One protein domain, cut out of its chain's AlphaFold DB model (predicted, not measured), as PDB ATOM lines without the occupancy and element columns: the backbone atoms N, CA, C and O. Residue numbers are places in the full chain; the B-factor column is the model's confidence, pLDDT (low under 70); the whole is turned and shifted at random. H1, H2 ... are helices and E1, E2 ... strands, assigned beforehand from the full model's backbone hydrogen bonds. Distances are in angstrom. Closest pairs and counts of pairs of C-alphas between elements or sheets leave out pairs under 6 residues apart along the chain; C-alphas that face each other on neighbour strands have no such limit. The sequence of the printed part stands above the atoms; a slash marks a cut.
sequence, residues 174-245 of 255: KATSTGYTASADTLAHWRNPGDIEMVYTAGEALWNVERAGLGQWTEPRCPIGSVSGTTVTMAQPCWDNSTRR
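Overview. This is residues 174 to 245 of the 255 residues of an uncharacterized protein of Amycolatopsis saalfeldensis (UniProt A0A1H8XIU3). A small five-stranded sheet, strongly twisted and curled like part of a barrel, has one short helix on each face: H1 near the turn between E4 and E5, and H2 beside the first residues of E4. After E3 a long loop, residues 200 to 220, reaches away from the sheet and comes back to the first residues of E4, and it makes much of the length. The printed part has 72 residues, with two named helices and five named strands in the order E1 E2 H1 E3 E4 E5 H2; the sheet's order is E1 E2 E5 E4 E3, all antiparallel. The class is mixed, helices and strands, though under half of the residues, 33 of 72, are in named elements. The whole is compact by its radius of gyration of the C-alphas, 12.9 A, but elongated in outline, spanning 38 by 25 by 20 A.

Along the chain. The longest strand, E4, has residues 221 to 228 and measures 20.7 A, from C-alpha 221 at (-20.731, 40.269, -52.967) to C-alpha 228; it bends by 51 degrees at residue 225. E5 is residues 231 to 234, 9.9 A, and E2 is residues 179 to 182, also 9.9 A. The edge strands are E1, residues 174 to 176, 6.7 A, beginning at C-alpha 174 (-7.296, 37.046, -41.729), and E3, residues 197 to 199, 6.2 A. H1 is residues 185 to 189, 7.0 A. H2 is residues 238 to 243, 8.6 A, ending at C-alpha 243 (-21.040, 40.033, -41.264).

Arrangement. E3, E4 and E5 form a meander, each strand the antiparallel neighbour of the one before. E4 and E5 are a hairpin at 147 degrees, with N 228 and O 231 2.9 A apart. E3 and E4 are a hairpin too, with N 198 and O 222 at 2.8 A. The pairing is staggered: E4 pairs with E3 over residues 221 to 223 and with E5 over 224 to 228. E2 and E5 are antiparallel at 153 degrees, with N 180 and O 232 at 2.8 A. The hairpin E1 and E2 has N 174 and O 181 at 2.8 A. H1 is on the sheet and only just over E5, with 3 of its 5 C-alphas falling on that strand; its closest C-alphas to E4 are Ala 188 and Val 227, 5.3 A. H2 is on the opposite face, at a height over the sheet of 6.3 A and over none of the strands; the C-alphas of Cys 222 and Cys 238 are its closest to E4, 5.6 A. In H2 every O i to N i+4 pair is within hydrogen-bond range; in H1 0 of 1 is, against 2 of 2 O i to N i+3 pairs.

Size, cuts and confidence. The two C-alphas farthest apart, of Arg 191 and Trp 207, are 40.5 A apart. The printed part has no cut. The link E3 to E4, 21 residues, is long. The mean pLDDT of the printed part is 84.2, and residues 202 to 216 are under 70.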
ATOM      1  N   LYS A 174      -6.798  37.133 -43.106       95.06
ATOM      2  CA  LYS A 174      -7.296  37.046 -41.729       95.06
ATOM      3  C   LYS A 174      -8.382  38.095 -41.522       95.06
ATOM      4  O   LYS A 174      -8.131  39.275 -41.744       95.06
ATOM      5  N   ALA A 175      -9.577  37.679 -41.109       92.56
ATOM      6  CA  ALA A 175     -10.693  38.596 -40.878       92.56
ATOM      7  C   ALA A 175     -10.403  39.599 -39.742       92.56
ATOM      8  O   ALA A 175      -9.730  39.281 -38.761       92.56
ATOM      9  N   THR A 176     -10.946  40.806 -39.883       94.75
ATOM     10  CA  THR A 176     -10.928  41.902 -38.902       94.75
ATOM     11  C   THR A 176     -12.341  42.479 -38.758       94.75
ATOM     12  O   THR A 176     -13.252  42.094 -39.491       94.75
ATOM     13  N   SER A 177     -12.545  43.438 -37.851       93.75
ATOM     14  CA  SER A 177     -13.850  44.096 -37.682       93.75
ATOM     15  C   SER A 177     -14.302  44.904 -38.909       93.75
ATOM     16  O   SER A 177     -15.503  45.108 -39.085       93.75
ATOM     17  N   THR A 178     -13.378  45.334 -39.775       95.81
ATOM     18  CA  THR A 178     -13.654  46.193 -40.944       95.81
ATOM     19  C   THR A 178     -13.274  45.561 -42.287       95.81
ATOM     20  O   THR A 178     -13.333  46.232 -43.316       95.81
ATOM     21  N   GLY A 179     -12.835  44.300 -42.304       95.69
ATOM     22  CA  GLY A 179     -12.378  43.619 -43.515       95.69
ATOM     23  C   GLY A 179     -11.334  42.551 -43.226       95.69
ATOM     24  O   GLY A 179     -11.606  41.624 -42.469       95.69
ATOM     25  N   TYR A 180     -10.129  42.685 -43.785       96.75
ATOM     26  CA  TYR A 180      -9.077  41.668 -43.702       96.75
ATOM     27  C   TYR A 180      -7.668  42.238 -43.528       96.75
ATOM     28  O   TYR A 180      -7.353  43.337 -43.978       96.75
ATOM     29  N   THR A 181      -6.789  41.424 -42.952       98.06
ATOM     30  CA  THR A 181      -5.336  41.544 -43.083       98.06
ATOM     31  C   THR A 181      -4.845  40.461 -44.043       98.06
ATOM     32  O   THR A 181      -5.065  39.275 -43.797       98.06
ATOM     33  N   ALA A 182      -4.200  40.859 -45.136       97.44
ATOM     34  CA  ALA A 182      -3.589  39.970 -46.117       97.44
ATOM     35  C   ALA A 182      -2.181  39.527 -45.692       97.44
ATOM     36  O   ALA A 182      -1.472  40.253 -44.999       97.44
ATOM     37  N   SER A 183      -1.742  38.352 -46.145       98.06
ATOM     38  CA  SER A 183      -0.377  37.860 -45.896       98.06
ATOM     39  C   SER A 183       0.716  38.643 -46.631       98.06
ATOM     40  O   SER A 183       1.880  38.562 -46.252       98.06
ATOM     41  N   ALA A 184       0.352  39.362 -47.694       97.69
ATOM     42  CA  ALA A 184       1.229  40.216 -48.488       97.69
ATOM     43  C   ALA A 184       0.425  41.385 -49.080       97.69
ATOM     44  O   ALA A 184      -0.803  41.327 -49.169       97.69
ATOM     45  N   ASP A 185       1.113  42.436 -49.512       97.06
ATOM     46  CA  ASP A 185       0.531  43.652 -50.092       97.06
ATOM     47  C   ASP A 185       0.195  43.520 -51.592       97.06
ATOM     48  O   ASP A 185      -0.040  44.511 -52.284       97.06
ATOM     49  N   THR A 186       0.117  42.290 -52.113       95.94
ATOM     50  CA  THR A 186      -0.176  41.990 -53.524       95.94
ATOM     51  C   THR A 186      -1.413  42.729 -54.043       95.94
ATOM     52  O   THR A 186      -1.402  43.240 -55.161       95.94
ATOM     53  N   LEU A 187      -2.477  42.810 -53.235       94.50
ATOM     54  CA  LEU A 187      -3.727  43.480 -53.616       94.50
ATOM     55  C   LEU A 187      -3.579  45.007 -53.701       94.50
ATOM     56  O   LEU A 187      -4.268  45.632 -54.502       94.50
ATOM     57  N   ALA A 188      -2.672  45.608 -52.923       95.19
ATOM     58  CA  ALA A 188      -2.420  47.053 -52.938       95.19
ATOM     59  C   ALA A 188      -1.776  47.521 -54.253       95.19
ATOM     60  O   ALA A 188      -1.880  48.689 -54.616       95.19
ATOM     61  N   HIS A 189      -1.132  46.601 -54.974       95.12
ATOM     62  CA  HIS A 189      -0.441  46.865 -56.233       95.12
ATOM     63  C   HIS A 189      -1.319  46.666 -57.474       95.12
ATOM     64  O   HIS A 189      -0.866  46.876 -58.601       95.12
ATOM     65  N   TRP A 190      -2.571  46.232 -57.308       92.81
ATOM     66  CA  TRP A 190      -3.503  46.171 -58.429       92.81
ATOM     67  C   TRP A 190      -3.893  47.582 -58.850       92.81
ATOM     68  O   TRP A 190      -3.965  48.491 -58.033       92.81
ATOM     69  N   ARG A 191      -4.160  47.768 -60.146       91.88
ATOM     70  CA  ARG A 191      -4.423  49.099 -60.710       91.88
ATOM     71  C   ARG A 191      -5.612  49.797 -60.041       91.88
ATOM     72  O   ARG A 191      -5.515  50.980 -59.744       91.88
ATOM     73  N   ASN A 192      -6.692  49.051 -59.804       90.38
ATOM     74  CA  ASN A 192      -7.925  49.548 -59.197       90.38
ATOM     75  C   ASN A 192      -8.382  48.585 -58.087       90.38
ATOM     76  O   ASN A 192      -9.251  47.741 -58.319       90.38
ATOM     77  N   PRO A 193      -7.805  48.654 -56.878       89.75
ATOM     78  CA  PRO A 193      -8.163  47.724 -55.815       89.75
ATOM     79  C   PRO A 193      -9.601  47.924 -55.310       89.75
ATOM     80  O   PRO A 193     -10.221  46.966 -54.861       89.75
ATOM     81  N   GLY A 194     -10.157  49.135 -55.438       87.88
ATOM     82  CA  GLY A 194     -11.561  49.426 -55.112       87.88
ATOM     83  C   GLY A 194     -12.587  48.802 -56.071       87.88
ATOM     84  O   GLY A 194     -13.743  48.637 -55.696       87.88
ATOM     85  N   ASP A 195     -12.171  48.385 -57.273       88.88
ATOM     86  CA  ASP A 195     -13.054  47.711 -58.243       88.88
ATOM     87  C   ASP A 195     -13.158  46.195 -57.982       88.88
ATOM     88  O   ASP A 195     -13.916  45.477 -58.647       88.88
ATOM     89  N   ILE A 196     -12.377  45.685 -57.022       91.75
ATOM     90  CA  ILE A 196     -12.392  44.281 -56.618       91.75
ATOM     91  C   ILE A 196     -13.623  44.029 -55.751       91.75
ATOM     92  O   ILE A 196     -13.931  44.772 -54.822       91.75
ATOM     93  N   GLU A 197     -14.290  42.913 -56.015       92.69
ATOM     94  CA  GLU A 197     -15.408  42.422 -55.225       92.69
ATOM     95  C   GLU A 197     -15.041  41.071 -54.615       92.69
ATOM     96  O   GLU A 197     -14.687  40.135 -55.335       92.69
ATOM     97  N   MET A 198     -15.150  40.962 -53.292       92.31
ATOM     98  CA  MET A 198     -15.072  39.683 -52.597       92.31
ATOM     99  C   MET A 198     -16.419  38.975 -52.726       92.31
ATOM    100  O   MET A 198     -17.460  39.525 -52.351       92.31
ATOM    101  N   VAL A 199     -16.393  37.760 -53.270       90.88
ATOM    102  CA  VAL A 199     -17.568  36.904 -53.444       90.88
ATOM    103  C   VAL A 199     -17.538  35.820 -52.375       90.88
ATOM    104  O   VAL A 199     -16.646  34.974 -52.363       90.88
ATOM    105  N   TYR A 200     -18.513  35.851 -51.476       85.62
ATOM    106  CA  TYR A 200     -18.633  34.910 -50.368       85.62
ATOM    107  C   TYR A 200     -19.581  33.794 -50.767       85.62
ATOM    108  O   TYR A 200     -20.792  33.920 -50.607       85.62
ATOM    109  N   THR A 201     -19.042  32.717 -51.324       74.19
ATOM    110  CA  THR A 201     -19.856  31.582 -51.760       74.19
ATOM    111  C   THR A 201     -20.514  30.897 -50.564       74.19
ATOM    112  O   THR A 201     -19.910  30.762 -49.500       74.19
ATOM    113  N   ALA A 202     -21.777  30.491 -50.726       61.12
ATOM    114  CA  ALA A 202     -22.509  29.777 -49.687       61.12
ATOM    115  C   ALA A 202     -21.780  28.477 -49.313       61.12
ATOM    116  O   ALA A 202     -21.255  27.756 -50.170       61.12
ATOM    117  N   GLY A 203     -21.749  28.198 -48.017       53.66
ATOM    118  CA  GLY A 203     -21.088  27.039 -47.453       53.66
ATOM    119  C   GLY A 203     -21.893  26.523 -46.283       53.66
ATOM    120  O   GLY A 203     -21.870  27.133 -45.217       53.66
ATOM    121  N   GLU A 204     -22.598  25.411 -46.470       49.84
ATOM    122  CA  GLU A 204     -23.015  24.638 -45.311       49.84
ATOM    123  C   GLU A 204     -21.758  24.062 -44.662       49.84
ATOM    124  O   GLU A 204     -20.940  23.432 -45.338       49.84
ATOM    125  N   ALA A 205     -21.619  24.247 -43.350       49.34
ATOM    126  CA  ALA A 205     -20.743  23.410 -42.542       49.34
ATOM    127  C   ALA A 205     -21.448  22.063 -42.333       49.34
ATOM    128  O   ALA A 205     -21.811  21.688 -41.224       49.34
ATOM    129  N   LEU A 206     -21.718  21.346 -43.423       45.41
ATOM    130  CA  LEU A 206     -22.227  19.989 -43.336       45.41
ATOM    131  C   LEU A 206     -21.065  19.087 -42.922       45.41
ATOM    132  O   LEU A 206     -20.164  18.851 -43.724       45.41
ATOM    133  N   TRP A 207     -21.112  18.642 -41.659       48.22
ATOM    134  CA  TRP A 207     -20.395  17.533 -40.994       48.22
ATOM    135  C   TRP A 207     -18.851  17.468 -41.070       48.22
ATOM    136  O   TRP A 207     -18.259  16.816 -40.214       48.22
ATOM    137  N   ASN A 208     -18.190  18.136 -42.019       46.16
ATOM    138  CA  ASN A 208     -16.731  18.163 -42.223       46.16
ATOM    139  C   ASN A 208     -16.254  19.073 -43.388       46.16
ATOM    140  O   ASN A 208     -15.074  19.022 -43.740       46.16
ATOM    141  N   VAL A 209     -17.116  19.891 -44.010       47.84
ATOM    142  CA  VAL A 209     -16.707  20.826 -45.077       47.84
ATOM    143  C   VAL A 209     -16.803  22.269 -44.576       47.84
ATOM    144  O   VAL A 209     -17.833  22.919 -44.705       47.84
ATOM    145  N   GLU A 210     -15.714  22.805 -44.022       49.53
ATOM    146  CA  GLU A 210     -15.609  24.246 -43.776       49.53
ATOM    147  C   GLU A 210     -15.500  24.978 -45.121       49.53
ATOM    148  O   GLU A 210     -14.518  24.840 -45.852       49.53
ATOM    149  N   ARG A 211     -16.513  25.775 -45.468       53.97
ATOM    150  CA  ARG A 211     -16.413  26.743 -46.566       53.97
ATOM    151  C   ARG A 211     -16.575  28.151 -46.018       53.97
ATOM    152  O   ARG A 211     -17.462  28.420 -45.216       53.97
ATOM    153  N   ALA A 212     -15.703  29.042 -46.481       53.03
ATOM    154  CA  ALA A 212     -15.539  30.429 -46.050       53.03
ATOM    155  C   ALA A 212     -16.681  31.372 -46.509       53.03
ATOM    156  O   ALA A 212     -16.431  32.442 -47.066       53.03
ATOM    157  N   GLY A 213     -17.936  30.960 -46.326       60.50
ATOM    158  CA  GLY A 213     -19.126  31.717 -46.712       60.50
ATOM    159  C   GLY A 213     -19.690  32.573 -45.578       60.50
ATOM    160  O   GLY A 213     -19.659  32.180 -44.416       60.50
ATOM    161  N   LEU A 214     -20.271  33.732 -45.911       68.31
ATOM    162  CA  LEU A 214     -20.968  34.621 -44.959       68.31
ATOM    163  C   LEU A 214     -22.477  34.300 -44.825       68.31
ATOM    164  O   LEU A 214     -23.277  35.130 -44.384       68.31
ATOM    165  N   GLY A 215     -22.902  33.103 -45.238       62.50
ATOM    166  CA  GLY A 215     -24.283  32.638 -45.115       62.50
ATOM    167  C   GLY A 215     -24.501  31.231 -45.676       62.50
ATOM    168  O   GLY A 215     -23.763  30.781 -46.549       62.50
ATOM    169  N   GLN A 216     -25.544  30.562 -45.180       63.50
ATOM    170  CA  GLN A 216     -25.905  29.188 -45.558       63.50
ATOM    171  C   GLN A 216     -26.577  29.109 -46.949       63.50
ATOM    172  O   GLN A 216     -26.408  28.132 -47.664       63.50
ATOM    173  N   TRP A 217     -27.290  30.162 -47.375       72.44
ATOM    174  CA  TRP A 217     -28.096  30.185 -48.616       72.44
ATOM    175  C   TRP A 217     -27.944  31.477 -49.434       72.44
ATOM    176  O   TRP A 217     -28.755  31.778 -50.308       72.44
ATOM    177  N   THR A 218     -26.925  32.288 -49.143       77.38
ATOM    178  CA  THR A 218     -26.679  33.558 -49.845       77.38
ATOM    179  C   THR A 218     -25.249  33.623 -50.348       77.38
ATOM    180  O   THR A 218     -24.355  33.174 -49.639       77.38
ATOM    181  N   GLU A 219     -25.032  34.295 -51.481       84.88
ATOM    182  CA  GLU A 219     -23.705  34.703 -51.957       84.88
ATOM    183  C   GLU A 219     -23.550  36.230 -51.833       84.88
ATOM    184  O   GLU A 219     -23.857  36.961 -52.781       84.88
ATOM    185  N   PRO A 220     -23.136  36.762 -50.667       87.38
ATOM    186  CA  PRO A 220     -22.797  38.169 -50.559       87.38
ATOM    187  C   PRO A 220     -21.637  38.522 -51.483       87.38
ATOM    188  O   PRO A 220     -20.679  37.766 -51.647       87.38
ATOM    189  N   ARG A 221     -21.726  39.710 -52.063       90.94
ATOM    190  CA  ARG A 221     -20.731  40.269 -52.967       90.94
ATOM    191  C   ARG A 221     -20.397  41.663 -52.485       90.94
ATOM    192  O   ARG A 221     -21.214  42.566 -52.650       90.94
ATOM    193  N   CYS A 222     -19.239  41.819 -51.852       92.62
ATOM    194  CA  CYS A 222     -18.847  43.094 -51.264       92.62
ATOM    195  C   CYS A 222     -17.630  43.690 -51.964       92.62
ATOM    196  O   CYS A 222     -16.588  43.034 -52.019       92.62
ATOM    197  N   PRO A 223     -17.730  44.936 -52.457       95.00
ATOM    198  CA  PRO A 223     -16.571  45.676 -52.928       95.00
ATOM    199  C   PRO A 223     -15.541  45.876 -51.815       95.00
ATOM    200  O   PRO A 223     -15.888  45.997 -50.633       95.00
ATOM    201  N   ILE A 224     -14.273  45.957 -52.197       96.00
ATOM    202  CA  ILE A 224     -13.229  46.497 -51.331       96.00
ATOM    203  C   ILE A 224     -13.390  48.021 -51.289       96.00
ATOM    204  O   ILE A 224     -13.524  48.666 -52.321       96.00
ATOM    205  N   GLY A 225     -13.384  48.609 -50.093       96.50
ATOM    206  CA  GLY A 225     -13.406  50.063 -49.919       96.50
ATOM    207  C   GLY A 225     -12.022  50.685 -50.112       96.50
ATOM    208  O   GLY A 225     -11.879  51.692 -50.797       96.50
ATOM    209  N   SER A 226     -10.989  50.067 -49.537       96.25
ATOM    210  CA  SER A 226      -9.597  50.499 -49.701       96.25
ATOM    211  C   SER A 226      -8.610  49.375 -49.407       96.25
ATOM    212  O   SER A 226      -8.901  48.469 -48.623       96.25
ATOM    213  N   VAL A 227      -7.407  49.477 -49.973       97.06
ATOM    214  CA  VAL A 227      -6.264  48.624 -49.621       97.06
ATOM    215  C   VAL A 227      -5.061  49.508 -49.304       97.06
ATOM    216  O   VAL A 227      -4.725  50.386 -50.091       97.06
ATOM    217  N   SER A 228      -4.421  49.279 -48.157       96.31
ATOM    218  CA  SER A 228      -3.208  49.981 -47.727       96.31
ATOM    219  C   SER A 228      -2.212  48.980 -47.148       96.31
ATOM    220  O   SER A 228      -2.439  48.419 -46.071       96.31
ATOM    221  N   GLY A 229      -1.113  48.733 -47.868       96.94
ATOM    222  CA  GLY A 229      -0.187  47.642 -47.557       96.94
ATOM    223  C   GLY A 229      -0.928  46.305 -47.504       96.94
ATOM    224  O   GLY A 229      -1.600  45.916 -48.457       96.94
ATOM    225  N   THR A 230      -0.862  45.621 -46.365       97.69
ATOM    226  CA  THR A 230      -1.593  44.367 -46.119       97.69
ATOM    227  C   THR A 230      -3.015  44.567 -45.588       97.69
ATOM    228  O   THR A 230      -3.744  43.594 -45.408       97.69
ATOM    229  N   THR A 231      -3.442  45.801 -45.312       98.00
ATOM    230  CA  THR A 231      -4.775  46.076 -44.758       98.00
ATOM    231  C   THR A 231      -5.796  46.226 -45.877       98.00
ATOM    232  O   THR A 231      -5.650  47.094 -46.734       98.00
ATOM    233  N   VAL A 232      -6.850  45.410 -45.846       97.88
ATOM    234  CA  VAL A 232      -7.996  45.462 -46.762       97.88
ATOM    235  C   VAL A 232      -9.229  45.888 -45.973       97.88
ATOM    236  O   VAL A 232      -9.719  45.151 -45.117       97.88
ATOM    237  N   THR A 233      -9.763  47.066 -46.272       97.69
ATOM    238  CA  THR A 233     -11.007  47.566 -45.675       97.69
ATOM    239  C   THR A 233     -12.154  47.304 -46.640       97.69
ATOM    240  O   THR A 233     -12.099  47.726 -47.795       97.69
ATOM    241  N   MET A 234     -13.196  46.610 -46.189       97.12
ATOM    242  CA  MET A 234     -14.363  46.284 -47.014       97.12
ATOM    243  C   MET A 234     -15.343  47.459 -47.071       97.12
ATOM    244  O   MET A 234     -15.475  48.220 -46.111       97.12
ATOM    245  N   ALA A 235     -16.035  47.620 -48.200       96.62
ATOM    246  CA  ALA A 235     -16.963  48.727 -48.393       96.62
ATOM    247  C   ALA A 235     -18.219  48.591 -47.512       96.62
ATOM    248  O   ALA A 235     -18.818  47.515 -47.395       96.62
ATOM    249  N   GLN A 236     -18.657  49.714 -46.940       95.50
ATOM    250  CA  GLN A 236     -19.928  49.830 -46.221       95.50
ATOM    251  C   GLN A 236     -21.047  50.337 -47.152       95.50
ATOM    252  O   GLN A 236     -20.755  51.058 -48.104       95.50
ATOM    253  N   PRO A 237     -22.322  49.965 -46.910       95.06
ATOM    254  CA  PRO A 237     -22.819  49.121 -45.814       95.06
ATOM    255  C   PRO A 237     -22.702  47.607 -46.085       95.06
ATOM    256  O   PRO A 237     -23.234  46.802 -45.323       95.06
ATOM    257  N   CYS A 238     -22.061  47.190 -47.186       92.88
ATOM    258  CA  CYS A 238     -22.042  45.780 -47.590       92.88
ATOM    259  C   CYS A 238     -21.420  44.870 -46.531       92.88
ATOM    260  O   CYS A 238     -21.980  43.814 -46.227       92.88
ATOM    261  N   TRP A 239     -20.284  45.281 -45.964       93.06
ATOM    262  CA  TRP A 239     -19.571  44.491 -44.968       93.06
ATOM    263  C   TRP A 239     -20.410  44.238 -43.718       93.06
ATOM    264  O   TRP A 239     -20.583  43.080 -43.331       93.06
ATOM    265  N   ASP A 240     -21.001  45.280 -43.131       91.75
ATOM    266  CA  ASP A 240     -21.827  45.128 -41.931       91.75
ATOM    267  C   ASP A 240     -23.095  44.314 -42.224       91.75
ATOM    268  O   ASP A 240     -23.403  43.382 -41.483       91.75
ATOM    269  N   ASN A 241     -23.766  44.559 -43.355       89.00
ATOM    270  CA  ASN A 241     -24.935  43.773 -43.772       89.00
ATOM    271  C   ASN A 241     -24.609  42.286 -44.021       89.00
ATOM    272  O   ASN A 241     -25.495  41.425 -43.971       89.00
ATOM    273  N   SER A 242     -23.348  41.968 -44.319       85.62
ATOM    274  CA  SER A 242     -22.903  40.599 -44.594       85.62
ATOM    275  C   SER A 242     -22.351  39.888 -43.360       85.62
ATOM    276  O   SER A 242     -22.476  38.672 -43.272       85.62
ATOM    277  N   THR A 243     -21.773  40.618 -42.404       84.81
ATOM    278  CA  THR A 243     -21.040  40.033 -41.264       84.81
ATOM    279  C   THR A 243     -21.709  40.226 -39.910       84.81
ATOM    280  O   THR A 243     -21.466  39.436 -39.004       84.81
ATOM    281  N   ARG A 244     -22.588  41.224 -39.755       83.00
ATOM    282  CA  ARG A 244     -23.318  41.506 -38.504       83.00
ATOM    283  C   ARG A 244     -24.777  41.061 -38.564       83.00
ATOM    284  O   ARG A 244     -25.660  41.691 -37.986       83.00
ATOM    285  N   ARG A 245     -25.046  39.991 -39.308       71.44
ATOM    286  CA  ARG A 245     -26.396  39.442 -39.461       71.44
ATOM    287  C   ARG A 245     -26.899  38.943 -38.111       71.44
ATOM    288  O   ARG A 245     -26.200  38.206 -37.421       71.44
TER     289      ARG A 245